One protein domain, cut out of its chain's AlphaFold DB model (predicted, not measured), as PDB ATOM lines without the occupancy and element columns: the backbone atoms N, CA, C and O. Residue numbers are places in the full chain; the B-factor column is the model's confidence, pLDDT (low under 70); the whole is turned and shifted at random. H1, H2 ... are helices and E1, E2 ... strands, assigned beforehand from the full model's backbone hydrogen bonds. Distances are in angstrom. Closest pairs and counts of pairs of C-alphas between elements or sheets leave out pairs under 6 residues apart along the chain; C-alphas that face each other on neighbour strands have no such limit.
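Overview. This is residues 25 to 147 of the 737 residues of the protein "DevR family CRISPR-associated autoregulator" of Thermorudis sp (UniProt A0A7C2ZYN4). The model is elongated, with a head at one end and a small strand part at the other. The head holds H2 to H5 and the hairpin E5 and E6, on which H4 packs; the strand part is two small hairpins, E1 with E2 and E3 with E4, with E2 running on into E3. H1 leads from the strand part into the head, where it packs side by side with H5, and residues 128 to 147, with no named element, run back from the head to the strand part. The 123 printed residues hold five named helices and six named strands in the order E1 E2 E3 E4 H1 H2 H3 H4 H5 E5 E6, a mixed class with three antiparallel sheets of two strands each. The whole is loose, with a radius of gyration of the C-alphas of 18.3 A and spans of 54 by 31 by 27 A.

Arrangement. E5, residues 118 to 121, and E6, residues 124 to 127, form an antiparallel hairpin at 176 degrees, with N 120 and O 125 at 2.8 A. The closest C-alphas of E6 and H4, residues 99 to 108, are those of Ile 125 and Asn 99, 6.3 A apart. H4 and H5, residues 111 to 116, touch only at the corner by their link, with the C-alphas of Ile 107 and Asp 114 closest at 4.8 A. H1, residues 52 to 66, touches H5 at a shallow tilt of 20 degrees, opposite ways; the C-alphas of Thr 60 and Leu 112 are closest, at 7.1 A. H2, residues 75 to 78, and H3, residues 88 to 94, only just touch, with 3 pairs of C-alphas within 8 A, the closest being Pro 75 and Tyr 90 at 6.5 A. E1, residues 26 to 30, and E2, residues 33 to 36, form an antiparallel hairpin at 156 degrees, with N 30 and O 33 at 2.8 A. E3, residues 38 to 40, and E4, residues 46 to 50, form another at 123 degrees, with N 39 and O 47 at 2.8 A. E2 runs on into E3 at 41 degrees. Residues 49 to 50 of E4 pair antiparallel with residues 136 to 137. E1 and H1 are apart. Every O i to N i+4 pair is within hydrogen-bond range in H1, H4 and H5; H3 has 1 of 3, beside 3 of 4 O i to N i+3 pairs, and H2 is too short for an O i to N i+4 pair.

Along the chain. E1 begins at C-alpha 26 (28.092, 35.978, 18.167) and is 10.4 A long; E2 is 9.6 A, E3 6.7 A and E4 13.2 A. H1 begins at C-alpha 52 (34.422, 31.646, 28.929) and is 21.0 A long; H2 is 5.0 A, H3 10.3 A, H4 14.2 A and H5 8.3 A. E5 is 10.2 A, and E6, 10.6 A, ends at C-alpha 127 (45.708, 40.204, 39.006).

Size, cuts and confidence. The two C-alphas farthest apart are those of Gly 96 and Asp 141, 56.4 A. The printed part has no cut, and none of the links between named elements is long. Mean pLDDT of the printed part is 92.3; residues 25 to 29, 32 to 34 and 147 are under 70.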
ATOM      1  N   ASN A  25      26.413  35.288  22.278       64.38
ATOM      2  CA  ASN A  25      27.802  35.046  21.861       64.38
ATOM      3  C   ASN A  25      27.969  34.846  20.340       64.38
ATOM      4  O   ASN A  25      28.356  33.777  19.868       64.38
ATOM      5  N   ASN A  26      27.739  35.917  19.581       69.12
ATOM      6  CA  ASN A  26      28.092  35.978  18.167       69.12
ATOM      7  C   ASN A  26      29.610  36.151  17.937       69.12
ATOM      8  O   ASN A  26      30.346  36.691  18.774       69.12
ATOM      9  N   GLU A  27      30.084  35.656  16.792       66.69
ATOM     10  CA  GLU A  27      31.448  35.889  16.282       66.69
ATOM     11  C   GLU A  27      31.484  37.112  15.346       66.69
ATOM     12  O   GLU A  27      32.485  37.824  15.268       66.69
ATOM     13  N   GLY A  28      30.353  37.394  14.690       64.25
ATOM     14  CA  GLY A  28      30.115  38.558  13.842       64.25
ATOM     15  C   GLY A  28      28.734  38.499  13.180       64.25
ATOM     16  O   GLY A  28      27.909  37.639  13.496       64.25
ATOM     17  N   THR A  29      28.487  39.413  12.241       66.62
ATOM     18  CA  THR A  29      27.311  39.395  11.356       66.62
ATOM     19  C   THR A  29      27.759  39.186   9.914       66.62
ATOM     20  O   THR A  29      28.358  40.083   9.310       66.62
ATOM     21  N   VAL A  30      27.470  38.017   9.345       72.00
ATOM     22  CA  VAL A  30      27.730  37.709   7.934       72.00
ATOM     23  C   VAL A  30      26.550  38.242   7.118       72.00
ATOM     24  O   VAL A  30      25.528  37.586   6.917       72.00
ATOM     25  N   GLY A  31      26.656  39.510   6.717       80.19
ATOM     26  CA  GLY A  31      25.535  40.251   6.141       80.19
ATOM     27  C   GLY A  31      24.422  40.449   7.175       80.19
ATOM     28  O   GLY A  31      24.641  41.088   8.199       80.19
ATOM     29  N   ASN A  32      23.237  39.894   6.906       69.38
ATOM     30  CA  ASN A  32      22.080  39.948   7.811       69.38
ATOM     31  C   ASN A  32      21.982  38.744   8.773       69.38
ATOM     32  O   ASN A  32      21.028  38.676   9.546       69.38
ATOM     33  N   VAL A  33      22.910  37.780   8.709       69.56
ATOM     34  CA  VAL A  33      22.919  36.602   9.593       69.56
ATOM     35  C   VAL A  33      23.899  36.835  10.737       69.56
ATOM     36  O   VAL A  33      25.082  37.088  10.513       69.56
ATOM     37  N   THR A  34      23.408  36.743  11.969       68.38
ATOM     38  CA  THR A  34      24.243  36.722  13.174       68.38
ATOM     39  C   THR A  34      24.714  35.292  13.402       68.38
ATOM     40  O   THR A  34      23.890  34.423  13.672       68.38
ATOM     41  N   GLU A  35      26.017  35.028  13.297       75.06
ATOM     42  CA  GLU A  35      26.544  33.673  13.501       75.06
ATOM     43  C   GLU A  35      27.073  33.499  14.939       75.06
ATOM     44  O   GLU A  35      27.926  34.291  15.371       75.06
ATOM     45  N   PRO A  36      26.589  32.496  15.700       78.12
ATOM     46  CA  PRO A  36      27.162  32.123  16.993       78.12
ATOM     47  C   PRO A  36      28.579  31.559  16.818       78.12
ATOM     48  O   PRO A  36      28.924  31.013  15.765       78.12
ATOM     49  N   ARG A  37      29.416  31.700  17.854       86.38
ATOM     50  CA  ARG A  37      30.825  31.281  17.771       86.38
ATOM     51  C   ARG A  37      30.969  29.784  17.547       86.38
ATOM     52  O   ARG A  37      30.407  28.989  18.298       86.38
ATOM     53  N   THR A  38      31.774  29.418  16.553       88.69
ATOM     54  CA  THR A  38      31.973  28.018  16.156       88.69
ATOM     55  C   THR A  38      33.287  27.481  16.715       88.69
ATOM     56  O   THR A  38      34.374  27.839  16.262       88.69
ATOM     57  N   VAL A  39      33.195  26.572  17.683       91.19
ATOM     58  CA  VAL A  39      34.338  25.898  18.307       91.19
ATOM     59  C   VAL A  39      34.715  24.659  17.496       91.19
ATOM     60  O   VAL A  39      33.857  23.851  17.139       91.19
ATOM     61  N   VAL A  40      36.011  24.487  17.222       93.69
ATOM     62  CA  VAL A  40      36.570  23.237  16.685       93.69
ATOM     63  C   VAL A  40      37.002  22.358  17.857       93.69
ATOM     64  O   VAL A  40      37.781  22.791  18.706       93.69
ATOM     65  N   LEU A  41      36.483  21.135  17.908       93.69
ATOM     66  CA  LEU A  41      36.801  20.135  18.924       93.69
ATOM     67  C   LEU A  41      38.092  19.378  18.575       93.69
ATOM     68  O   LEU A  41      38.587  19.437  17.449       93.69
ATOM     69  N   ALA A  42      38.646  18.642  19.544       93.75
ATOM     70  CA  ALA A  42      39.906  17.908  19.375       93.75
ATOM     71  C   ALA A  42      39.844  16.779  18.320       93.75
ATOM     72  O   ALA A  42      40.879  16.372  17.803       93.75
ATOM     73  N   ASP A  43      38.641  16.304  17.982       94.25
ATOM     74  CA  ASP A  43      38.368  15.342  16.904       94.25
ATOM     75  C   ASP A  43      38.150  16.010  15.526       94.25
ATOM     76  O   ASP A  43      37.891  15.332  14.534       94.25
ATOM     77  N   GLY A  44      38.253  17.343  15.450       95.25
ATOM     78  CA  GLY A  44      38.022  18.134  14.242       95.25
ATOM     79  C   GLY A  44      36.551  18.454  13.948       95.25
ATOM     80  O   GLY A  44      36.287  19.212  13.009       95.25
ATOM     81  N   ARG A  45      35.586  17.944  14.732       92.62
ATOM     82  CA  ARG A  45      34.175  18.346  14.604       92.62
ATOM     83  C   ARG A  45      33.987  19.806  15.011       92.62
ATOM     84  O   ARG A  45      34.777  20.379  15.762       92.62
ATOM     85  N   LYS A  46      32.915  20.411  14.503       91.38
ATOM     86  CA  LYS A  46      32.505  21.781  14.827       91.38
ATOM     87  C   LYS A  46      31.227  21.763  15.651       91.38
ATOM     88  O   LYS A  46      30.317  20.997  15.346       91.38
ATOM     89  N   THR A  47      31.158  22.631  16.650       91.00
ATOM     90  CA  THR A  47      29.949  22.890  17.439       91.00
ATOM     91  C   THR A  47      29.852  24.373  17.756       91.00
ATOM     92  O   THR A  47      30.875  25.048  17.886       91.00
ATOM     93  N   ASP A  48      28.638  24.880  17.934       89.12
ATOM     94  CA  ASP A  48      28.446  26.209  18.507       89.12
ATOM     95  C   ASP A  48      28.882  26.209  19.987       89.12
ATOM     96  O   ASP A  48      28.864  25.169  20.660       89.12
ATOM     97  N   GLY A  49      29.303  27.365  20.507       90.06
ATOM     98  CA  GLY A  49      29.716  27.495  21.904       90.06
ATOM     99  C   GLY A  49      29.731  28.926  22.441       90.06
ATOM    100  O   GLY A  49      29.931  29.898  21.712       90.06
ATOM    101  N   VAL A  50      29.557  29.056  23.756       91.62
ATOM    102  CA  VAL A  50      29.672  30.307  24.511       91.62
ATOM    103  C   VAL A  50      31.063  30.402  25.138       91.62
ATOM    104  O   VAL A  50      31.491  29.530  25.897       91.62
ATOM    105  N   SER A  51      31.784  31.477  24.812       91.88
ATOM    106  CA  SER A  51      33.152  31.690  25.299       91.88
ATOM    107  C   SER A  51      33.203  31.952  26.809       91.88
ATOM    108  O   SER A  51      32.341  32.639  27.361       91.88
ATOM    109  N   GLY A  52      34.249  31.459  27.481       93.69
ATOM    110  CA  GLY A  52      34.422  31.646  28.929       93.69
ATOM    111  C   GLY A  52      34.450  33.118  29.356       93.69
ATOM    112  O   GLY A  52      33.858  33.478  30.371       93.69
ATOM    113  N   GLU A  53      35.032  34.012  28.546       92.12
ATOM    114  CA  GLU A  53      34.995  35.460  28.814       92.12
ATOM    115  C   GLU A  53      33.579  36.062  28.680       92.12
ATOM    116  O   GLU A  53      33.269  37.020  29.386       92.12
ATOM    117  N   MET A  54      32.682  35.487  27.864       92.38
ATOM    118  CA  MET A  54      31.268  35.895  27.832       92.38
ATOM    119  C   MET A  54      30.533  35.463  29.108       92.38
ATOM    120  O   MET A  54      29.837  36.272  29.719       92.38
ATOM    121  N   LEU A  55      30.736  34.223  29.570       93.94
ATOM    122  CA  LEU A  55      30.167  33.740  30.840       93.94
ATOM    123  C   LEU A  55      30.678  34.567  32.033       93.94
ATOM    124  O   LEU A  55      29.911  34.981  32.900       93.94
ATOM    125  N   LYS A  56      31.971  34.899  32.020       95.44
ATOM    126  CA  LYS A  56      32.633  35.782  32.986       95.44
ATOM    127  C   LYS A  56      32.100  37.216  32.940       95.44
ATOM    128  O   LYS A  56      32.000  37.843  33.993       95.44
ATOM    129  N   HIS A  57      31.727  37.734  31.767       94.44
ATOM    130  CA  HIS A  57      31.060  39.031  31.630       94.44
ATOM    131  C   HIS A  57      29.644  39.001  32.228       94.44
ATOM    132  O   HIS A  57      29.308  39.886  33.012       94.44
ATOM    133  N   ILE A  58      28.862  37.947  31.965       94.44
ATOM    134  CA  ILE A  58      27.536  37.736  32.577       94.44
ATOM    135  C   ILE A  58      27.656  37.634  34.110       94.44
ATOM    136  O   ILE A  58      26.915  38.295  34.835       94.44
ATOM    137  N   HIS A  59      28.643  36.896  34.628       96.62
ATOM    138  CA  HIS A  59      28.920  36.849  36.068       96.62
ATOM    139  C   HIS A  59      29.360  38.216  36.624       96.62
ATOM    140  O   HIS A  59      28.884  38.625  37.680       96.62
ATOM    141  N   THR A  60      30.211  38.960  35.904       97.25
ATOM    142  CA  THR A  60      30.624  40.328  36.283       97.25
ATOM    143  C   THR A  60      29.407  41.250  36.404       97.25
ATOM    144  O   THR A  60      29.311  42.014  37.362       97.25
ATOM    145  N   PHE A  61      28.460  41.148  35.467       97.81
ATOM    146  CA  PHE A  61      27.206  41.899  35.478       97.81
ATOM    147  C   PHE A  61      26.303  41.508  36.655       97.81
ATOM    148  O   PHE A  61      25.798  42.384  37.350       97.81
ATOM    149  N   ASN A  62      26.158  40.212  36.943       97.56
ATOM    150  CA  ASN A  62      25.354  39.743  38.073       97.56
ATOM    151  C   ASN A  62      25.956  40.157  39.428       97.56
ATOM    152  O   ASN A  62      25.231  40.667  40.279       97.56
ATOM    153  N   VAL A  63      27.278  40.053  39.616       96.44
ATOM    154  CA  VAL A  63      27.945  40.582  40.825       96.44
ATOM    155  C   VAL A  63      27.766  42.101  40.919       96.44
ATOM    156  O   VAL A  63      27.425  42.614  41.986       96.44
ATOM    157  N   TRP A  64      27.905  42.828  39.804       98.00
ATOM    158  CA  TRP A  64      27.627  44.266  39.760       98.00
ATOM    159  C   TRP A  64      26.180  44.597  40.140       98.00
ATOM    160  O   TRP A  64      25.964  45.603  40.811       98.00
ATOM    161  N   LEU A  65      25.194  43.777  39.757       97.75
ATOM    162  CA  LEU A  65      23.793  43.946  40.156       97.75
ATOM    163  C   LEU A  65      23.586  43.716  41.659       97.75
ATOM    164  O   LEU A  65      22.892  44.521  42.276       97.75
ATOM    165  N   THR A  66      24.188  42.669  42.240       97.12
ATOM    166  CA  THR A  66      23.970  42.293  43.654       97.12
ATOM    167  C   THR A  66      24.426  43.342  44.669       97.12
ATOM    168  O   THR A  66      23.810  43.471  45.723       97.12
ATOM    169  N   GLU A  67      25.470  44.115  44.364       95.94
ATOM    170  CA  GLU A  67      25.890  45.229  45.215       95.94
ATOM    171  C   GLU A  67      24.985  46.445  44.979       95.94
ATOM    172  O   GLU A  67      24.922  46.975  43.871       95.94
ATOM    173  N   GLN A  68      24.297  46.919  46.015       95.50
ATOM    174  CA  GLN A  68      23.447  48.109  45.923       95.50
ATOM    175  C   GLN A  68      24.301  49.382  45.846       95.50
ATOM    176  O   GLN A  68      24.040  50.267  45.027       95.50
ATOM    177  N   ASP A  69      25.365  49.448  46.650       96.31
ATOM    178  CA  ASP A  69      26.270  50.590  46.728       96.31
ATOM    179  C   ASP A  69      27.420  50.450  45.722       96.31
ATOM    180  O   ASP A  69      28.507  49.943  46.018       96.31
ATOM    181  N   LYS A  70      27.192  50.957  44.505       97.12
ATOM    182  CA  LYS A  70      28.202  50.923  43.436       97.12
ATOM    183  C   LYS A  70      29.491  51.677  43.806       97.12
ATOM    184  O   LYS A  70      30.503  51.452  43.148       97.12
ATOM    185  N   THR A  71      29.513  52.544  44.831       96.50
ATOM    186  CA  THR A  71      30.734  53.295  45.201       96.50
ATOM    187  C   THR A  71      31.862  52.389  45.709       96.50
ATOM    188  O   THR A  71      33.032  52.747  45.588       96.50
ATOM    189  N   ARG A  72      31.523  51.166  46.144       94.69
ATOM    190  CA  ARG A  72      32.445  50.065  46.493       94.69
ATOM    191  C   ARG A  72      33.188  49.455  45.297       94.69
ATOM    192  O   ARG A  72      34.014  48.556  45.463       94.69
ATOM    193  N   PHE A  73      32.884  49.905  44.082       97.94
ATOM    194  CA  PHE A  73      33.612  49.572  42.866       97.94
ATOM    195  C   PHE A  73      34.504  50.744  42.437       97.94
ATOM    196  O   PHE A  73      34.156  51.910  42.620       97.94
ATOM    197  N   CYS A  74      35.623  50.459  41.766       97.75
ATOM    198  CA  CYS A  74      36.397  51.505  41.095       97.75
ATOM    199  C   CYS A  74      35.581  52.151  39.947       97.75
ATOM    200  O   CYS A  74      34.711  51.483  39.386       97.75
ATOM    201  N   PRO A  75      35.870  53.399  39.525       98.06
ATOM    202  CA  PRO A  75      35.105  54.116  38.493       98.06
ATOM    203  C   PRO A  75      34.904  53.368  37.163       98.06
ATOM    204  O   PRO A  75      33.880  53.556  36.508       98.06
ATOM    205  N   GLY A  76      35.832  52.482  36.775       97.75
ATOM    206  CA  GLY A  76      35.635  51.582  35.634       97.75
ATOM    207  C   GLY A  76      34.570  50.523  35.910       97.75
ATOM    208  O   GLY A  76      33.591  50.418  35.175       97.75
ATOM    209  N   CYS A  77      34.704  49.783  37.012       98.06
ATOM    210  CA  CYS A  77      33.739  48.760  37.418       98.06
ATOM    211  C   CYS A  77      32.355  49.341  37.775       98.06
ATOM    212  O   CYS A  77      31.353  48.702  37.474       98.06
ATOM    213  N   GLN A  78      32.270  50.566  38.310       98.00
ATOM    214  CA  GLN A  78      31.006  51.302  38.500       98.00
ATOM    215  C   GLN A  78      30.191  51.387  37.206       98.00
ATOM    216  O   GLN A  78      28.976  51.214  37.231       98.00
ATOM    217  N   ARG A  79      30.876  51.616  36.080       97.31
ATOM    218  CA  ARG A  79      30.301  51.788  34.739       97.31
ATOM    219  C   ARG A  79      30.411  50.526  33.869       97.31
ATOM    220  O   ARG A  79      30.238  50.626  32.657       97.31
ATOM    221  N   LEU A  80      30.753  49.371  34.459       96.56
ATOM    222  CA  LEU A  80      31.011  48.096  33.765       96.56
ATOM    223  C   LEU A  80      32.043  48.189  32.615       96.56
ATOM    224  O   LEU A  80      32.016  47.419  31.658       96.56
ATOM    225  N   GLN A  81      32.987  49.129  32.705       96.81
ATOM    226  CA  GLN A  81      34.008  49.352  31.683       96.81
ATOM    227  C   GLN A  81      35.121  48.287  31.765       96.81
ATOM    228  O   GLN A  81      35.692  48.081  32.843       96.81
ATOM    229  N   PRO A  82      35.499  47.637  30.642       94.62
ATOM    230  CA  PRO A  82      36.445  46.515  30.636       94.62
ATOM    231  C   PRO A  82      37.867  46.893  31.078       94.62
ATOM    232  O   PRO A  82      38.632  46.022  31.483       94.62
ATOM    233  N   GLN A  83      38.216  48.184  31.061       96.12
ATOM    234  CA  GLN A  83      39.476  48.715  31.590       96.12
ATOM    235  C   GLN A  83      39.614  48.520  33.112       96.12
ATOM    236  O   GLN A  83      40.733  48.485  33.621       96.12
ATOM    237  N   LYS A  84      38.500  48.394  33.852       96.88
ATOM    238  CA  LYS A  84      38.461  48.229  35.318       96.88
ATOM    239  C   LYS A  84      39.384  49.217  36.052       96.88
ATOM    240  O   LYS A  84      39.091  50.410  36.106       96.88
ATOM    241  N   ALA A  85      40.492  48.730  36.620       97.19
ATOM    242  CA  ALA A  85      41.463  49.520  37.371       97.19
ATOM    243  C   ALA A  85      42.442  50.332  36.495       97.19
ATOM    244  O   ALA A  85      43.051  51.273  36.996       97.19
ATOM    245  N   ASP A  86      42.588  50.009  35.205       97.75
ATOM    246  CA  ASP A  86      43.459  50.744  34.271       97.75
ATOM    247  C   ASP A  86      42.818  52.032  33.730       97.75
ATOM    248  O   ASP A  86      43.479  52.819  33.050       97.75
ATOM    249  N   LEU A  87      41.535  52.269  34.041       97.75
ATOM    250  CA  LEU A  87      40.818  53.473  33.634       97.75
ATOM    251  C   LEU A  87      41.576  54.732  34.118       97.75
ATOM    252  O   LEU A  87      41.858  54.820  35.317       97.75
ATOM    253  N   PRO A  88      41.902  55.710  33.244       97.12
ATOM    254  CA  PRO A  88      42.884  56.753  33.550       97.12
ATOM    255  C   PRO A  88      42.644  57.541  34.844       97.12
ATOM    256  O   PRO A  88      43.598  57.784  35.583       97.12
ATOM    257  N   GLU A  89      41.391  57.894  35.150       96.12
ATOM    258  CA  GLU A  89      41.027  58.621  36.378       96.12
ATOM    259  C   GLU A  89      41.337  57.837  37.664       96.12
ATOM    260  O   GLU A  89      41.775  58.415  38.656       96.12
ATOM    261  N   TYR A  90      41.176  56.513  37.640       96.75
ATOM    262  CA  TYR A  90      41.462  55.643  38.777       96.75
ATOM    263  C   TYR A  90      42.938  55.243  38.816       96.75
ATOM    264  O   TYR A  90      43.557  55.260  39.882       96.75
ATOM    265  N   ARG A  91      43.540  54.989  37.647       96.69
ATOM    266  CA  ARG A  91      44.971  54.704  37.489       96.69
ATOM    267  C   ARG A  91      45.853  55.815  38.067       96.69
ATOM    268  O   ARG A  91      46.872  55.536  38.696       96.69
ATOM    269  N   ALA A  92      45.421  57.073  37.946       96.56
ATOM    270  CA  ALA A  92      46.088  58.223  38.556       96.56
ATOM    271  C   ALA A  92      46.262  58.101  40.086       96.56
ATOM    272  O   ALA A  92      47.270  58.567  40.616       96.56
ATOM    273  N   THR A  93      45.354  57.411  40.793       96.69
ATOM    274  CA  THR A  93      45.426  57.207  42.258       96.69
ATOM    275  C   THR A  93      46.550  56.258  42.707       96.69
ATOM    276  O   THR A  93      46.835  56.150  43.906       96.69
ATOM    277  N   PHE A  94      47.218  55.600  41.751       96.44
ATOM    278  CA  PHE A  94      48.387  54.742  41.963       96.44
ATOM    279  C   PHE A  94      49.699  55.348  41.444       96.44
ATOM    280  O   PHE A  94      50.751  54.717  41.553       96.44
ATOM    281  N   LYS A  95      49.680  56.575  40.906       94.94
ATOM    282  CA  LYS A  95      50.894  57.252  40.432       94.94
ATOM    283  C   LYS A  95      51.873  57.454  41.598       94.94
ATOM    284  O   LYS A  95      51.561  58.150  42.556       94.94
ATOM    285  N   GLY A  96      53.061  56.859  41.489       95.25
ATOM    286  CA  GLY A  96      54.105  56.907  42.521       95.25
ATOM    287  C   GLY A  96      54.015  55.811  43.591       95.25
ATOM    288  O   GLY A  96      54.945  55.687  44.381       95.25
ATOM    289  N   LYS A  97      52.956  54.988  43.597       96.31
ATOM    290  CA  LYS A  97      52.838  53.825  44.490       96.31
ATOM    291  C   LYS A  97      53.654  52.646  43.970       96.31
ATOM    292  O   LYS A  97      53.764  52.437  42.761       96.31
ATOM    293  N   GLY A  98      54.190  51.840  44.885       96.94
ATOM    294  CA  GLY A  98      54.867  50.591  44.525       96.94
ATOM    295  C   GLY A  98      53.878  49.526  44.033       96.94
ATOM    296  O   GLY A  98      52.721  49.519  44.446       96.94
ATOM    297  N   ASN A  99      54.330  48.577  43.203       97.06
ATOM    298  CA  ASN A  99      53.466  47.530  42.627       97.06
ATOM    299  C   ASN A  99      52.635  46.766  43.679       97.06
ATOM    300  O   ASN A  99      51.471  46.460  43.432       97.06
ATOM    301  N   ILE A 100      53.216  46.476  44.849       97.38
ATOM    302  CA  ILE A 100      52.527  45.785  45.954       97.38
ATOM    303  C   ILE A 100      51.422  46.673  46.538       97.38
ATOM    304  O   ILE A 100      50.284  46.235  46.654       97.38
ATOM    305  N   GLU A 101      51.732  47.933  46.847       97.69
ATOM    306  CA  GLU A 101      50.779  48.903  47.399       97.69
ATOM    307  C   GLU A 101      49.617  49.164  46.427       97.69
ATOM    308  O   GLU A 101      48.452  49.135  46.823       97.69
ATOM    309  N   ALA A 102      49.922  49.356  45.141       97.44
ATOM    310  CA  ALA A 102      48.923  49.556  44.099       97.44
ATOM    311  C   ALA A 102      48.029  48.320  43.905       97.44
ATOM    312  O   ALA A 102      46.815  48.465  43.777       97.44
ATOM    313  N   MET A 103      48.599  47.111  43.955       97.81
ATOM    314  CA  MET A 103      47.840  45.858  43.919       97.81
ATOM    315  C   MET A 103      46.913  45.726  45.133       97.81
ATOM    316  O   MET A 103      45.711  45.524  44.967       97.81
ATOM    317  N   SER A 104      47.443  45.887  46.349       97.69
ATOM    318  CA  SER A 104      46.664  45.800  47.589       97.69
ATOM    319  C   SER A 104      45.534  46.829  47.633       97.69
ATOM    320  O   SER A 104      44.410  46.479  47.985       97.69
ATOM    321  N   ALA A 105      45.794  48.071  47.220       97.06
ATOM    322  CA  ALA A 105      44.779  49.119  47.171       97.06
ATOM    323  C   ALA A 105      43.731  48.885  46.064       97.06
ATOM    324  O   ALA A 105      42.550  49.121  46.297       97.06
ATOM    325  N   ALA A 106      44.113  48.393  44.880       97.12
ATOM    326  CA  ALA A 106      43.159  48.086  43.807       97.12
ATOM    327  C   ALA A 106      42.236  46.894  44.137       97.12
ATOM    328  O   ALA A 106      41.096  46.865  43.675       97.12
ATOM    329  N   ILE A 107      42.714  45.940  44.948       97.44
ATOM    330  CA  ILE A 107      41.912  44.845  45.516       97.44
ATOM    331  C   ILE A 107      40.970  45.389  46.599       97.44
ATOM    332  O   ILE A 107      39.755  45.263  46.477       97.44
ATOM    333  N   ALA A 108      41.518  46.048  47.628       96.94
ATOM    334  CA  ALA A 108      40.753  46.508  48.790       96.94
ATOM    335  C   ALA A 108      39.650  47.527  48.444       96.94
ATOM    336  O   ALA A 108      38.629  47.579  49.121       96.94
ATOM    337  N   ASN A 109      39.843  48.317  47.381       96.38
ATOM    338  CA  ASN A 109      38.902  49.350  46.942       96.38
ATOM    339  C   ASN A 109      37.933  48.891  45.828       96.38
ATOM    340  O   ASN A 109      37.207  49.729  45.294       96.38
ATOM    341  N   CYS A 110      37.963  47.624  45.383       97.69
ATOM    342  CA  CYS A 110      37.051  47.144  44.335       97.69
ATOM    343  C   CYS A 110      36.933  45.610  44.295       97.69
ATOM    344  O   CYS A 110      37.743  44.925  43.666       97.69
ATOM    345  N   VAL A 111      35.841  45.067  44.842       96.56
ATOM    346  CA  VAL A 111      35.574  43.613  44.829       96.56
ATOM    347  C   VAL A 111      35.432  43.023  43.410       96.56
ATOM    348  O   VAL A 111      35.776  41.868  43.181       96.56
ATOM    349  N   LEU A 112      35.035  43.814  42.402       97.88
ATOM    350  CA  LEU A 112      35.030  43.372  40.994       97.88
ATOM    351  C   LEU A 112      36.437  43.289  40.368       97.88
ATOM    352  O   LEU A 112      36.655  42.490  39.453       97.88
ATOM    353  N   CYS A 113      37.398  44.083  40.851       98.00
ATOM    354  CA  CYS A 113      38.817  43.930  40.507       98.00
ATOM    355  C   CYS A 113      39.441  42.745  41.251       98.00
ATOM    356  O   CYS A 113      40.280  42.049  40.683       98.00
ATOM    357  N   ASP A 114      39.019  42.505  42.494       97.56
ATOM    358  CA  ASP A 114      39.434  41.351  43.284       97.56
ATOM    359  C   ASP A 114      38.994  40.026  42.632       97.56
ATOM    360  O   ASP A 114      39.843  39.220  42.246       97.56
ATOM    361  N   LEU A 115      37.682  39.850  42.422       96.94
ATOM    362  CA  LEU A 115      37.075  38.609  41.930       96.94
ATOM    363  C   LEU A 115      37.439  38.281  40.477       96.94
ATOM    364  O   LEU A 115      37.862  37.166  40.168       96.94
ATOM    365  N   HIS A 116      37.274  39.250  39.572       98.00
ATOM    366  CA  HIS A 116      37.426  39.024  38.129       98.00
ATOM    367  C   HIS A 116      38.802  39.419  37.570       98.00
ATOM    368  O   HIS A 116      38.977  39.459  36.347       98.00
ATOM    369  N   GLY A 117      39.751  39.769  38.443       97.75
ATOM    370  CA  GLY A 117      41.087  40.223  38.069       97.75
ATOM    371  C   GLY A 117      41.114  41.528  37.265       97.75
ATOM    372  O   GLY A 117      40.084  42.092  36.880       97.75
ATOM    373  N   PHE A 118      42.319  42.017  36.990       97.88
ATOM    374  CA  PHE A 118      42.570  43.198  36.159       97.88
ATOM    375  C   PHE A 118      44.021  43.213  35.661       97.88
ATOM    376  O   PHE A 118      44.903  42.589  36.249       97.88
ATOM    377  N   LEU A 119      44.271  43.979  34.602       97.81
ATOM    378  CA  LEU A 119      45.605  44.350  34.137       97.81
ATOM    379  C   LEU A 119      45.688  45.876  34.162       97.81
ATOM    380  O   LEU A 119      44.782  46.526  33.654       97.81
ATOM    381  N   MET A 120      46.744  46.429  34.753       97.38
ATOM    382  CA  MET A 120      47.038  47.862  34.795       97.38
ATOM    383  C   MET A 120      48.423  48.106  34.189       97.38
ATOM    384  O   MET A 120      49.353  47.335  34.428       97.38
ATOM    385  N   GLN A 121      48.562  49.166  33.394       96.62
ATOM    386  CA  GLN A 121      49.789  49.474  32.649       96.62
ATOM    387  C   GLN A 121      50.794  50.309  33.459       96.62
ATOM    388  O   GLN A 121      51.998  50.204  33.242       96.62
ATOM    389  N   ALA A 122      50.311  51.162  34.369       94.88
ATOM    390  CA  ALA A 122      51.129  52.117  35.118       94.88
ATOM    391  C   ALA A 122      50.552  52.380  36.530       94.88
ATOM    392  O   ALA A 122      49.607  53.162  36.641       94.88
ATOM    393  N   PRO A 123      51.113  51.781  37.603       95.06
ATOM    394  CA  PRO A 123      52.175  50.772  37.591       95.06
ATOM    395  C   PRO A 123      51.767  49.494  36.843       95.06
ATOM    396  O   PRO A 123      50.589  49.156  36.766       95.06
ATOM    397  N   ALA A 124      52.754  48.786  36.289       97.06
ATOM    398  CA  ALA A 124      52.537  47.548  35.546       97.06
ATOM    399  C   ALA A 124      52.222  46.392  36.512       97.06
ATOM    400  O   ALA A 124      53.130  45.748  37.043       97.06
ATOM    401  N   ILE A 125      50.932  46.156  36.768       97.81
ATOM    402  CA  ILE A 125      50.444  45.127  37.696       97.81
ATOM    403  C   ILE A 125      49.294  44.321  37.087       97.81
ATOM    404  O   ILE A 125      48.428  44.859  36.402       97.81
ATOM    405  N   ALA A 126      49.273  43.016  37.356       97.81
ATOM    406  CA  ALA A 126      48.264  42.096  36.845       97.81
ATOM    407  C   ALA A 126      47.739  41.189  37.966       97.81
ATOM    408  O   ALA A 126      48.518  40.509  38.636       97.81
ATOM    409  N   ARG A 127      46.417  41.158  38.149       97.75
ATOM    410  CA  ARG A 127      45.708  40.204  39.006       97.75
ATOM    411  C   ARG A 127      44.959  39.219  38.115       97.75
ATOM    412  O   ARG A 127      44.123  39.634  37.314       97.75
ATOM    413  N   ARG A 128      45.241  37.920  38.266       97.56
ATOM    414  CA  ARG A 128      44.426  36.859  37.650       97.56
ATOM    415  C   ARG A 128      43.026  36.853  38.265       97.56
ATOM    416  O   ARG A 128      42.862  37.239  39.417       97.56
ATOM    417  N   SER A 129      42.041  36.417  37.488       97.69
ATOM    418  CA  SER A 129      40.693  36.143  37.997       97.69
ATOM    419  C   SER A 129      40.772  35.062  39.080       97.69
ATOM    420  O   SER A 129      41.552  34.127  38.926       97.69
ATOM    421  N   VAL A 130      39.977  35.162  40.148       97.19
ATOM    422  CA  VAL A 130      39.722  34.013  41.045       97.19
ATOM    423  C   VAL A 130      38.446  33.263  40.655       97.19
ATOM    424  O   VAL A 130      38.259  32.123  41.060       97.19
ATOM    425  N   VAL A 131      37.599  33.875  39.817       96.94
ATOM    426  CA  VAL A 131      36.484  33.207  39.133       96.94
ATOM    427  C   VAL A 131      36.877  32.963  37.674       96.94
ATOM    428  O   VAL A 131      36.975  33.915  36.892       96.94
ATOM    429  N   GLU A 132      37.130  31.711  37.305       96.94
ATOM    430  CA  GLU A 132      37.487  31.300  35.941       96.94
ATOM    431  C   GLU A 132      36.345  30.499  35.296       96.94
ATOM    432  O   GLU A 132      35.605  29.793  35.976       96.94
ATOM    433  N   PHE A 133      36.191  30.626  33.975       96.69
ATOM    434  CA  PHE A 133      35.123  29.988  33.203       96.69
ATOM    435  C   PHE A 133      35.715  29.246  32.006       96.69
ATOM    436  O   PHE A 133      36.444  29.835  31.206       96.69
ATOM    437  N   GLY A 134      35.366  27.967  31.864       95.62
ATOM    438  CA  GLY A 134      35.601  27.220  30.631       95.62
ATOM    439  C   GLY A 134      34.701  27.703  29.489       95.62
ATOM    440  O   GLY A 134      33.820  28.542  29.674       95.62
ATOM    441  N   TRP A 135      34.900  27.145  28.296       94.12
ATOM    442  CA  TRP A 135      33.915  27.264  27.221       94.12
ATOM    443  C   TRP A 135      32.701  26.391  27.544       94.12
ATOM    444  O   TRP A 135      32.864  25.205  27.835       94.12
ATOM    445  N   ALA A 136      31.496  26.947  27.440       93.31
ATOM    446  CA  ALA A 136      30.283  26.142  27.374       93.31
ATOM    447  C   ALA A 136      30.050  25.778  25.904       93.31
ATOM    448  O   ALA A 136      29.700  26.637  25.097       93.31
ATOM    449  N   ILE A 137      30.313  24.526  25.546       92.81
ATOM    450  CA  ILE A 137      30.148  24.013  24.182       92.81
ATOM    451  C   ILE A 137      28.794  23.319  24.030       92.81
ATOM    452  O   ILE A 137      28.312  22.687  24.972       92.81
ATOM    453  N   GLY A 138      28.210  23.388  22.833       92.19
ATOM    454  CA  GLY A 138      27.195  22.420  22.434       92.19
ATOM    455  C   GLY A 138      27.770  21.008  22.551       92.19
ATOM    456  O   GLY A 138      28.911  20.753  22.158       92.19
ATOM    457  N   ILE A 139      27.004  20.089  23.136       92.25
ATOM    458  CA  ILE A 139      27.361  18.670  23.113       92.25
ATOM    459  C   ILE A 139      27.061  18.190  21.688       92.25
ATOM    460  O   ILE A 139      25.909  18.335  21.268       92.25
ATOM    461  N   PRO A 140      28.042  17.650  20.935       87.38
ATOM    462  CA  PRO A 140      27.812  17.164  19.579       87.38
ATOM    463  C   PRO A 140      26.607  16.234  19.504       87.38
ATOM    464  O   PRO A 140      26.335  15.493  20.446       87.38
ATOM    465  N   ASP A 141      25.881  16.315  18.390       87.00
ATOM    466  CA  ASP A 141      24.735  15.450  18.088       87.00
ATOM    467  C   ASP A 141      23.530  15.619  19.060       87.00
ATOM    468  O   ASP A 141      22.494  14.981  18.897       87.00
ATOM    469  N   HIS A 142      23.625  16.555  20.019       86.75
ATOM    470  CA  HIS A 142      22.614  16.897  21.030       86.75
ATOM    471  C   HIS A 142      22.254  18.401  21.054       86.75
ATOM    472  O   HIS A 142      21.878  18.938  22.097       86.75
ATOM    473  N   TRP A 143      22.376  19.100  19.920       82.62
ATOM    474  CA  TRP A 143      22.021  20.518  19.776       82.62
ATOM    475  C   TRP A 143      21.315  20.785  18.439       82.62
ATOM    476  O   TRP A 143      21.551  20.079  17.459       82.62
ATOM    477  N   HIS A 144      20.445  21.800  18.400       79.44
ATOM    478  CA  HIS A 144      19.745  22.259  17.194       79.44
ATOM    479  C   HIS A 144      20.186  23.685  16.831       79.44
ATOM    480  O   HIS A 144      20.630  24.430  17.707       79.44
ATOM    481  N   ARG A 145      20.066  24.072  15.553       76.25
ATOM    482  CA  ARG A 145      20.453  25.407  15.067       76.25
ATOM    483  C   ARG A 145      19.487  25.938  14.016       76.25
ATOM    484  O   ARG A 145      19.689  25.761  12.813       76.25
ATOM    485  N   ASP A 146      18.496  26.682  14.476       73.50
ATOM    486  CA  ASP A 146      17.632  27.470  13.604       73.50
ATOM    487  C   ASP A 146      18.355  28.743  13.150       73.50
ATOM    488  O   ASP A 146      18.750  29.601  13.939       73.50
ATOM    489  N   THR A 147      18.582  28.862  11.841       69.44
ATOM    490  CA  THR A 147      19.282  30.019  11.266       69.44
ATOM    491  C   THR A 147      18.273  31.105  10.906       69.44
ATOM    492  O   THR A 147      17.744  31.146   9.795       69.44
TER     493      THR A 147